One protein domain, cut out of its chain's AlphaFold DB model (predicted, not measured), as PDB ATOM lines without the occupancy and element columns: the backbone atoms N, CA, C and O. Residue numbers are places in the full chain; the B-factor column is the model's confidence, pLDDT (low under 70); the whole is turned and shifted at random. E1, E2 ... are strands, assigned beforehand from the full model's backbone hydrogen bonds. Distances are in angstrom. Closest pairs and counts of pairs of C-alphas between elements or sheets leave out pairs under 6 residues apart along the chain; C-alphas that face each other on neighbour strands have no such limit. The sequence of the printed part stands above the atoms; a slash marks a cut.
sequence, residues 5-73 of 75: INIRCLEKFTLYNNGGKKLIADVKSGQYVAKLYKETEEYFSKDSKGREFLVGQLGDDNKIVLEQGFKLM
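What this domain is: This is residues 5 to 73 of the 75 residues of an uncharacterized protein of Clostridium botulinum C/D str. DC5 (UniProt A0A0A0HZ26). A six-stranded sheet, E7 E6 E5 E4 E1 E8, curls round like part of a barrel that is not closed between E7 and E8, and the two-stranded hairpin E2 and E3 lies off one end of it. It is a folded sheet, one sheet bent back on itself, with E7 and E6 facing E4, E1 and E8, and E5 as the hinge. The printed part has 69 residues with no named helix and eight strands, E1 to E8 in chain order, both sheets antiparallel; the class is all strand. It is compact, with a radius of gyration of the C-alphas of 12.0 A, yet elongated, spanning 37 by 24 by 19 A.

How they stand to each other: The strongly twisted sheet runs E7, residues 64 to 66, E6, 52 to 58, E5, 42 to 46, E4, 30 to 37, E1, 5 to 9, and E8, 70 to 72. E4 to E7 form a meander, each strand the antiparallel neighbour of the one before: N 35 and O 44 are 2.8 A apart, N 55 and O 43 2.8 A, N 57 and O 65 2.9 A. The pairing of E4 is staggered, with E1 over residues 30 to 34, where N 9 and O 30 are 2.8 A apart, and with E5 over 35 to 37. E1 and E8 are antiparallel, with N 8 and O 71 2.8 A apart. The edge strands E7 and E8 come closest at the C-alphas of Leu 66 and Leu 72, 7.7 A. E2, residues 13 to 17, and E3, 22 to 27, form a hairpin, with N 15 and O 25 2.9 A apart. The closest C-alphas of E3 and E6 are those of Ala 25 and Phe 53, 6.3 A.

Where its parts are: E1 begins at C-alpha 5 (-39.975, -21.408, -36.773), and E8 ends at C-alpha 72 (-42.179, -26.601, -31.856). E4 is 21.9 A long, E6 17.6 A and E3 14.7 A.

The domain as a whole: The two C-alphas farthest apart, those of Lys 21 and Asp 61, are 37.1 A apart. The printed part has no cut, each link is tight, and no printed residue is under 70 in pLDDT.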
ATOM      1  N   ILE A   5     -39.166 -20.729 -37.784       95.12
ATOM      2  CA  ILE A   5     -39.975 -21.408 -36.773       95.12
ATOM      3  C   ILE A   5     -39.486 -21.044 -35.373       95.12
ATOM      4  O   ILE A   5     -38.290 -20.843 -35.151       95.12
ATOM      5  N   ASN A   6     -40.426 -20.960 -34.434       96.75
ATOM      6  CA  ASN A   6     -40.137 -20.774 -33.017       96.75
ATOM      7  C   ASN A   6     -40.060 -22.145 -32.354       96.75
ATOM      8  O   ASN A   6     -40.995 -22.943 -32.449       96.75
ATOM      9  N   ILE A   7     -38.960 -22.409 -31.662       96.75
ATOM     10  CA  ILE A   7     -38.732 -23.672 -30.963       96.75
ATOM     11  C   ILE A   7     -38.324 -23.420 -29.519       96.75
ATOM     12  O   ILE A   7     -37.782 -22.368 -29.173       96.75
ATOM     13  N   ARG A   8     -38.579 -24.411 -28.670       97.50
ATOM     14  CA  ARG A   8     -38.073 -24.463 -27.304       97.50
ATOM     15  C   ARG A   8     -37.113 -25.635 -27.169       97.50
ATOM     16  O   ARG A   8     -37.501 -26.771 -27.418       97.50
ATOM     17  N   CYS A   9     -35.892 -25.344 -26.747       97.56
ATOM     18  CA  CYS A   9     -34.938 -26.325 -26.259       97.56
ATOM     19  C   CYS A   9     -35.333 -26.722 -24.832       97.56
ATOM     20  O   CYS A   9     -35.431 -25.854 -23.954       97.56
ATOM     21  N   LEU A  10     -35.633 -28.003 -24.625       96.75
ATOM     22  CA  LEU A  10     -36.147 -28.524 -23.357       96.75
ATOM     23  C   LEU A  10     -35.030 -28.685 -22.323       96.75
ATOM     24  O   LEU A  10     -35.201 -28.288 -21.173       96.75
ATOM     25  N   GLU A  11     -33.873 -29.185 -22.752       95.19
ATOM     26  CA  GLU A  11     -32.709 -29.445 -21.906       95.19
ATOM     27  C   GLU A  11     -31.446 -28.885 -22.560       95.19
ATOM     28  O   GLU A  11     -31.311 -28.901 -23.778       95.19
ATOM     29  N   LYS A  12     -30.513 -28.365 -21.758       96.56
ATOM     30  CA  LYS A  12     -29.234 -27.862 -22.279       96.56
ATOM     31  C   LYS A  12     -28.371 -29.024 -22.779       96.56
ATOM     32  O   LYS A  12     -28.293 -30.056 -22.118       96.56
ATOM     33  N   PHE A  13     -27.654 -28.820 -23.876       95.88
ATOM     34  CA  PHE A  13     -26.719 -29.805 -24.413       95.88
ATOM     35  C   PHE A  13     -25.575 -29.131 -25.167       95.88
ATOM     36  O   PHE A  13     -25.617 -27.945 -25.496       95.88
ATOM     37  N   THR A  14     -24.524 -29.897 -25.440       96.44
ATOM     38  CA  THR A  14     -23.344 -29.405 -26.147       96.44
ATOM     39  C   THR A  14     -23.035 -30.321 -27.320       96.44
ATOM     40  O   THR A  14     -22.940 -31.535 -27.155       96.44
ATOM     41  N   LEU A  15     -22.881 -29.734 -28.506       94.69
ATOM     42  CA  LEU A  15     -22.549 -30.449 -29.735       94.69
ATOM     43  C   LEU A  15     -21.051 -30.368 -29.994       94.69
ATOM     44  O   LEU A  15     -20.477 -29.278 -30.024       94.69
ATOM     45  N   TYR A  16     -20.436 -31.516 -30.253       94.50
ATOM     46  CA  TYR A  16     -19.030 -31.622 -30.627       94.50
ATOM     47  C   TYR A  16     -18.877 -32.407 -31.931       94.50
ATOM     48  O   TYR A  16     -19.660 -33.307 -32.212       94.50
ATOM     49  N   ASN A  17     -17.830 -32.107 -32.698       91.62
ATOM     50  CA  ASN A  17     -17.366 -32.948 -33.802       91.62
ATOM     51  C   ASN A  17     -15.955 -33.485 -33.526       91.62
ATOM     52  O   ASN A  17     -15.376 -33.255 -32.457       91.62
ATOM     53  N   ASN A  18     -15.411 -34.227 -34.496       91.38
ATOM     54  CA  ASN A  18     -14.063 -34.794 -34.446       91.38
ATOM     55  C   ASN A  18     -13.809 -35.593 -33.155       91.38
ATOM     56  O   ASN A  18     -12.768 -35.439 -32.514       91.38
ATOM     57  N   GLY A  19     -14.795 -36.399 -32.742       89.50
ATOM     58  CA  GLY A  19     -14.721 -37.218 -31.528       89.50
ATOM     59  C   GLY A  19     -14.637 -36.409 -30.230       89.50
ATOM     60  O   GLY A  19     -13.921 -36.806 -29.319       89.50
ATOM     61  N   GLY A  20     -15.299 -35.249 -30.152       89.31
ATOM     62  CA  GLY A  20     -15.317 -34.411 -28.943       89.31
ATOM     63  C   GLY A  20     -14.296 -33.269 -28.935       89.31
ATOM     64  O   GLY A  20     -14.309 -32.440 -28.030       89.31
ATOM     65  N   LYS A  21     -13.409 -33.191 -29.933       91.75
ATOM     66  CA  LYS A  21     -12.276 -32.247 -29.922       91.75
ATOM     67  C   LYS A  21     -12.641 -30.821 -30.311       91.75
ATOM     68  O   LYS A  21     -11.934 -29.891 -29.930       91.75
ATOM     69  N   LYS A  22     -13.706 -30.628 -31.088       94.62
ATOM     70  CA  LYS A  22     -14.124 -29.295 -31.525       94.62
ATOM     71  C   LYS A  22     -15.594 -29.073 -31.205       94.62
ATOM     72  O   LYS A  22     -16.477 -29.804 -31.640       94.62
ATOM     73  N   LEU A  23     -15.815 -28.039 -30.403       95.50
ATOM     74  CA  LEU A  23     -17.126 -27.556 -30.006       95.50
ATOM     75  C   LEU A  23     -17.827 -26.931 -31.216       95.50
ATOM     76  O   LEU A  23     -17.308 -25.981 -31.802       95.50
ATOM     77  N   ILE A  24     -18.998 -27.461 -31.563       95.56
ATOM     78  CA  ILE A  24     -19.875 -26.906 -32.596       95.56
ATOM     79  C   ILE A  24     -20.792 -25.866 -31.965       95.56
ATOM     80  O   ILE A  24     -20.753 -24.718 -32.380       95.56
ATOM     81  N   ALA A  25     -21.550 -26.226 -30.925       97.25
ATOM     82  CA  ALA A  25     -22.479 -25.317 -30.252       97.25
ATOM     83  C   ALA A  25     -22.692 -25.708 -28.782       97.25
ATOM     84  O   ALA A  25     -22.610 -26.882 -28.425       97.25
ATOM     85  N   ASP A  26     -22.978 -24.723 -27.932       97.38
ATOM     86  CA  ASP A  26     -23.383 -24.916 -26.531       97.38
ATOM     87  C   ASP A  26     -24.804 -24.370 -26.351       97.38
ATOM     88  O   ASP A  26     -25.012 -23.168 -26.156       97.38
ATOM     89  N   VAL A  27     -25.786 -25.261 -26.477       97.69
ATOM     90  CA  VAL A  27     -27.209 -24.928 -26.526       97.69
ATOM     91  C   VAL A  27     -27.769 -24.923 -25.107       97.69
ATOM     92  O   VAL A  27     -27.651 -25.895 -24.359       97.69
ATOM     93  N   LYS A  28     -28.396 -23.815 -24.707       97.88
ATOM     94  CA  LYS A  28     -29.068 -23.701 -23.408       97.88
ATOM     95  C   LYS A  28     -30.540 -24.076 -23.553       97.88
ATOM     96  O   LYS A  28     -31.115 -23.983 -24.631       97.88
ATOM     97  N   SER A  29     -31.169 -24.481 -22.456       97.50
ATOM     98  CA  SER A  29     -32.627 -24.592 -22.408       97.50
ATOM     99  C   SER A  29     -33.241 -23.206 -22.600       97.50
ATOM    100  O   SER A  29     -32.803 -22.248 -21.958       97.50
ATOM    101  N   GLY A  30     -34.258 -23.080 -23.445       97.06
ATOM    102  CA  GLY A  30     -34.826 -21.772 -23.761       97.06
ATOM    103  C   GLY A  30     -35.514 -21.719 -25.112       97.06
ATOM    104  O   GLY A  30     -35.714 -22.742 -25.762       97.06
ATOM    105  N   GLN A  31     -35.915 -20.516 -25.511       97.62
ATOM    106  CA  GLN A  31     -36.560 -20.271 -26.796       97.62
ATOM    107  C   GLN A  31     -35.536 -19.848 -27.843       97.62
ATOM    108  O   GLN A  31     -34.622 -19.078 -27.552       97.62
ATOM    109  N   TYR A  32     -35.733 -20.329 -29.063       97.38
ATOM    110  CA  TYR A  32     -34.885 -20.042 -30.209       97.38
ATOM    111  C   TYR A  32     -35.745 -19.816 -31.451       97.38
ATOM    112  O   TYR A  32     -36.859 -20.334 -31.568       97.38
ATOM    113  N   VAL A  33     -35.189 -19.068 -32.400       97.06
ATOM    114  CA  VAL A  33     -35.734 -18.944 -33.752       97.06
ATOM    115  C   VAL A  33     -34.828 -19.735 -34.680       97.06
ATOM    116  O   VAL A  33     -33.628 -19.459 -34.749       97.06
ATOM    117  N   ALA A  34     -35.392 -20.712 -35.383       97.06
ATOM    118  CA  ALA A  34     -34.679 -21.469 -36.401       97.06
ATOM    119  C   ALA A  34     -35.065 -20.970 -37.798       97.06
ATOM    120  O   ALA A  34     -36.222 -20.611 -38.031       97.06
ATOM    121  N   LYS A  35     -34.098 -20.924 -38.712       97.00
ATOM    122  CA  LYS A  35     -34.249 -20.488 -40.105       97.00
ATOM    123  C   LYS A  35     -34.107 -21.684 -41.034       97.00
ATOM    124  O   LYS A  35     -33.179 -22.465 -40.864       97.00
ATOM    125  N   LEU A  36     -35.005 -21.785 -42.009       96.25
ATOM    126  CA  LEU A  36     -34.960 -22.788 -43.066       96.25
ATOM    127  C   LEU A  36     -33.833 -22.464 -44.049       96.25
ATOM    128  O   LEU A  36     -33.833 -21.388 -44.657       96.25
ATOM    129  N   TYR A  37     -32.933 -23.415 -44.248       95.69
ATOM    130  CA  TYR A  37     -32.014 -23.456 -45.369       95.69
ATOM    131  C   TYR A  37     -32.654 -24.267 -46.497       95.69
ATOM    132  O   TYR A  37     -32.760 -25.485 -46.437       95.69
ATOM    133  N   LYS A  38     -33.166 -23.568 -47.516       91.62
ATOM    134  CA  LYS A  38     -34.052 -24.163 -48.532       91.62
ATOM    135  C   LYS A  38     -33.394 -25.237 -49.395       91.62
ATOM    136  O   LYS A  38     -34.109 -26.064 -49.934       91.62
ATOM    137  N   GLU A  39     -32.077 -25.185 -49.569       93.06
ATOM    138  CA  GLU A  39     -31.358 -26.133 -50.427       93.06
ATOM    139  C   GLU A  39     -31.307 -27.539 -49.824       93.06
ATOM    140  O   GLU A  39     -31.319 -28.513 -50.570       93.06
ATOM    141  N   THR A  40     -31.272 -27.641 -48.493       94.38
ATOM    142  CA  THR A  40     -31.224 -28.919 -47.763       94.38
ATOM    143  C   THR A  40     -32.499 -29.205 -46.981       94.38
ATOM    144  O   THR A  40     -32.620 -30.260 -46.371       94.38
ATOM    145  N   GLU A  41     -33.441 -28.261 -46.980       95.19
ATOM    146  CA  GLU A  41     -34.688 -28.316 -46.218       95.19
ATOM    147  C   GLU A  41     -34.498 -28.397 -44.689       95.19
ATOM    148  O   GLU A  41     -35.418 -28.720 -43.939       95.19
ATOM    149  N   GLU A  42     -33.324 -28.008 -44.195       96.81
ATOM    150  CA  GLU A  42     -32.964 -28.048 -42.777       96.81
ATOM    151  C   GLU A  42     -33.237 -26.718 -42.063       96.81
ATOM    152  O   GLU A  42     -33.094 -25.627 -42.617       96.81
ATOM    153  N   TYR A  43     -33.592 -26.785 -40.783       97.12
ATOM    154  CA  TYR A  43     -33.765 -25.636 -39.906       97.12
ATOM    155  C   TYR A  43     -32.571 -25.488 -38.967       97.12
ATOM    156  O   TYR A  43     -32.309 -26.361 -38.142       97.12
ATOM    157  N   PHE A  44     -31.920 -24.327 -39.007       97.50
ATOM    158  CA  PHE A  44     -30.778 -24.011 -38.150       97.50
ATOM    159  C   PHE A  44     -31.071 -22.857 -37.202       97.50
ATOM    160  O   PHE A  44     -31.733 -21.880 -37.562       97.50
ATOM    161  N   SER A  45     -30.539 -22.934 -35.986       97.69
ATOM    162  CA  SER A  45     -30.499 -21.808 -35.053       97.69
ATOM    163  C   SER A  45     -29.076 -21.563 -34.567       97.69
ATOM    164  O   SER A  45     -28.140 -22.249 -34.969       97.69
ATOM    165  N   LYS A  46     -28.898 -20.532 -33.741       98.19
ATOM    166  CA  LYS A  46     -27.591 -20.114 -33.240       98.19
ATOM    167  C   LYS A  46     -27.588 -20.064 -31.728       98.19
ATOM    168  O   LYS A  46     -28.560 -19.637 -31.106       98.19
ATOM    169  N   ASP A  47     -26.490 -20.511 -31.136       97.56
ATOM    170  CA  ASP A  47     -26.289 -20.400 -29.699       97.56
ATOM    171  C   ASP A  47     -25.900 -18.970 -29.285       97.56
ATOM    172  O   ASP A  47     -25.808 -18.059 -30.111       97.56
ATOM    173  N   SER A  48     -25.648 -18.757 -27.990       96.44
ATOM    174  CA  SER A  48     -25.320 -17.430 -27.448       96.44
ATOM    175  C   SER A  48     -24.005 -16.838 -27.968       96.44
ATOM    176  O   SER A  48     -23.764 -15.648 -27.780       96.44
ATOM    177  N   LYS A  49     -23.155 -17.638 -28.624       97.31
ATOM    178  CA  LYS A  49     -21.914 -17.189 -29.269       97.31
ATOM    179  C   LYS A  49     -22.036 -17.124 -30.795       97.31
ATOM    180  O   LYS A  49     -21.031 -16.935 -31.474       97.31
ATOM    181  N   GLY A  50     -23.243 -17.275 -31.338       97.31
ATOM    182  CA  GLY A  50     -23.502 -17.208 -32.773       97.31
ATOM    183  C   GLY A  50     -23.120 -18.474 -33.541       97.31
ATOM    184  O   GLY A  50     -23.098 -18.435 -34.772       97.31
ATOM    185  N   ARG A  51     -22.823 -19.582 -32.850       97.38
ATOM    186  CA  ARG A  51     -22.485 -20.852 -33.497       97.38
ATOM    187  C   ARG A  51     -23.754 -21.584 -33.894       97.38
ATOM    188  O   ARG A  51     -24.702 -21.642 -33.115       97.38
ATOM    189  N   GLU A  52     -23.763 -22.108 -35.109       96.94
ATOM    190  CA  GLU A  52     -24.948 -22.698 -35.713       96.94
ATOM    191  C   GLU A  52     -25.150 -24.156 -35.286       96.94
ATOM    192  O   GLU A  52     -24.184 -24.904 -35.118       96.94
ATOM    193  N   PHE A  53     -26.407 -24.549 -35.092       96.88
ATOM    194  CA  PHE A  53     -26.803 -25.919 -34.788       96.88
ATOM    195  C   PHE A  53     -28.108 -26.292 -35.490       96.88
ATOM    196  O   PHE A  53     -28.995 -25.449 -35.668       96.88
ATOM    197  N   LEU A  54     -28.212 -27.566 -35.872       97.00
ATOM    198  CA  LEU A  54     -29.401 -28.143 -36.488       97.00
ATOM    199  C   LEU A  54     -30.523 -28.269 -35.453       97.00
ATOM    200  O   LEU A  54     -30.302 -28.693 -34.319       97.00
ATOM    201  N   VAL A  55     -31.727 -27.877 -35.853       96.94
ATOM    202  CA  VAL A  55     -32.953 -27.947 -35.046       96.94
ATOM    203  C   VAL A  55     -33.904 -29.022 -35.567       96.94
ATOM    204  O   VAL A  55     -34.699 -29.564 -34.802       96.94
ATOM    205  N   GLY A  56     -33.848 -29.315 -36.862       96.06
ATOM    206  CA  GLY A  56     -34.717 -30.269 -37.534       96.06
ATOM    207  C   GLY A  56     -34.745 -30.018 -39.035       96.06
ATOM    208  O   GLY A  56     -33.974 -29.207 -39.537       96.06
ATOM    209  N   GLN A  57     -35.675 -30.651 -39.734       96.06
ATOM    210  CA  GLN A  57     -35.831 -30.544 -41.184       96.06
ATOM    211  C   GLN A  57     -37.305 -30.546 -41.596       96.06
ATOM    212  O   GLN A  57     -38.185 -30.947 -40.827       96.06
ATOM    213  N   LEU A  58     -37.582 -30.076 -42.808       94.19
ATOM    214  CA  LEU A  58     -38.855 -30.287 -43.484       94.19
ATOM    215  C   LEU A  58     -38.870 -31.717 -44.049       94.19
ATOM    216  O   LEU A  58     -37.892 -32.156 -44.641       94.19
ATOM    217  N   GLY A  59     -39.944 -32.462 -43.805       88.44
ATOM    218  CA  GLY A  59     -40.177 -33.775 -44.407       88.44
ATOM    219  C   GLY A  59     -41.079 -33.700 -45.641       88.44
ATOM    220  O   GLY A  59     -41.683 -32.661 -45.918       88.44
ATOM    221  N   ASP A  60     -41.230 -34.840 -46.320       83.19
ATOM    222  CA  ASP A  60     -41.919 -34.990 -47.615       83.19
ATOM    223  C   ASP A  60     -43.360 -34.443 -47.660       83.19
ATOM    224  O   ASP A  60     -43.863 -34.055 -48.712       83.19
ATOM    225  N   ASP A  61     -44.051 -34.390 -46.520       85.94
ATOM    226  CA  ASP A  61     -45.425 -33.891 -46.397       85.94
ATOM    227  C   ASP A  61     -45.506 -32.467 -45.823       85.94
ATOM    228  O   ASP A  61     -46.536 -32.060 -45.276       85.94
ATOM    229  N   ASN A  62     -44.419 -31.698 -45.939       82.94
ATOM    230  CA  ASN A  62     -44.253 -30.377 -45.336       82.94
ATOM    231  C   ASN A  62     -44.384 -30.370 -43.801       82.94
ATOM    232  O   ASN A  62     -44.560 -29.300 -43.201       82.94
ATOM    233  N   LYS A  63     -44.307 -31.528 -43.133       90.88
ATOM    234  CA  LYS A  63     -44.218 -31.573 -41.673       90.88
ATOM    235  C   LYS A  63     -42.786 -31.347 -41.231       90.88
ATOM    236  O   LYS A  63     -41.836 -31.846 -41.820       90.88
ATOM    237  N   ILE A  64     -42.647 -30.599 -40.148       93.31
ATOM    238  CA  ILE A  64     -41.350 -30.351 -39.529       93.31
ATOM    239  C   ILE A  64     -41.027 -31.533 -38.622       93.31
ATOM    240  O   ILE A  64     -41.770 -31.812 -37.676       93.31
ATOM    241  N   VAL A  65     -39.901 -32.183 -38.891       95.25
ATOM    242  CA  VAL A  65     -39.306 -33.204 -38.032       95.25
ATOM    243  C   VAL A  65     -38.210 -32.526 -37.223       95.25
ATOM    244  O   VAL A  65     -37.244 -32.020 -37.786       95.25
ATOM    245  N   LEU A  66     -38.387 -32.445 -35.905       96.12
ATOM    246  CA  LEU A  66     -37.420 -31.805 -35.012       96.12
ATOM    247  C   LEU A  66     -36.410 -32.816 -34.477       96.12
ATOM    248  O   LEU A  66     -36.776 -33.946 -34.156       96.12
ATOM    249  N   GLU A  67     -35.175 -32.357 -34.301       96.00
ATOM    250  CA  GLU A  67     -34.155 -33.083 -33.552       96.00
ATOM    251  C   GLU A  67     -34.589 -33.288 -32.094       96.00
ATOM    252  O   GLU A  67     -35.366 -32.512 -31.516       96.00
ATOM    253  N   GLN A  68     -34.065 -34.347 -31.475       94.00
ATOM    254  CA  GLN A  68     -34.383 -34.675 -30.090       94.00
ATOM    255  C   GLN A  68     -34.030 -33.510 -29.148       94.00
ATOM    256  O   GLN A  68     -32.991 -32.869 -29.271       94.00
ATOM    257  N   GLY A  69     -34.905 -33.243 -28.175       94.19
ATOM    258  CA  GLY A  69     -34.715 -32.167 -27.195       94.19
ATOM    259  C   GLY A  69     -35.323 -30.823 -27.605       94.19
ATOM    260  O   GLY A  69     -35.376 -29.906 -26.780       94.19
ATOM    261  N   PHE A  70     -35.865 -30.710 -28.821       96.94
ATOM    262  CA  PHE A  70     -36.617 -29.538 -29.260       96.94
ATOM    263  C   PHE A  70     -38.123 -29.778 -29.310       96.94
ATOM    264  O   PHE A  70     -38.618 -30.873 -29.568       96.94
ATOM    265  N   LYS A  71     -38.876 -28.701 -29.088       97.06
ATOM    266  CA  LYS A  71     -40.328 -28.667 -29.243       97.06
ATOM    267  C   LYS A  71     -40.741 -27.459 -30.068       97.06
ATOM    268  O   LYS A  71     -40.343 -26.335 -29.760       97.06
ATOM    269  N   LEU A  72     -41.586 -27.679 -31.073       95.81
ATOM    270  CA  LEU A  72     -42.179 -26.601 -31.856       95.81
ATOM    271  C   LEU A  72     -43.119 -25.785 -30.963       95.81
ATOM    272  O   LEU A  72     -43.964 -26.348 -30.261       95.81
ATOM    273  N   MET A  73     -42.990 -24.463 -30.995       94.62
ATOM    274  CA  MET A  73     -43.930 -23.576 -30.321       94.62
ATOM    275  C   MET A  73     -45.024 -23.173 -31.308       94.62
ATOM    276  O   MET A  73     -44.736 -22.628 -32.374       94.62
TER     277      MET A  73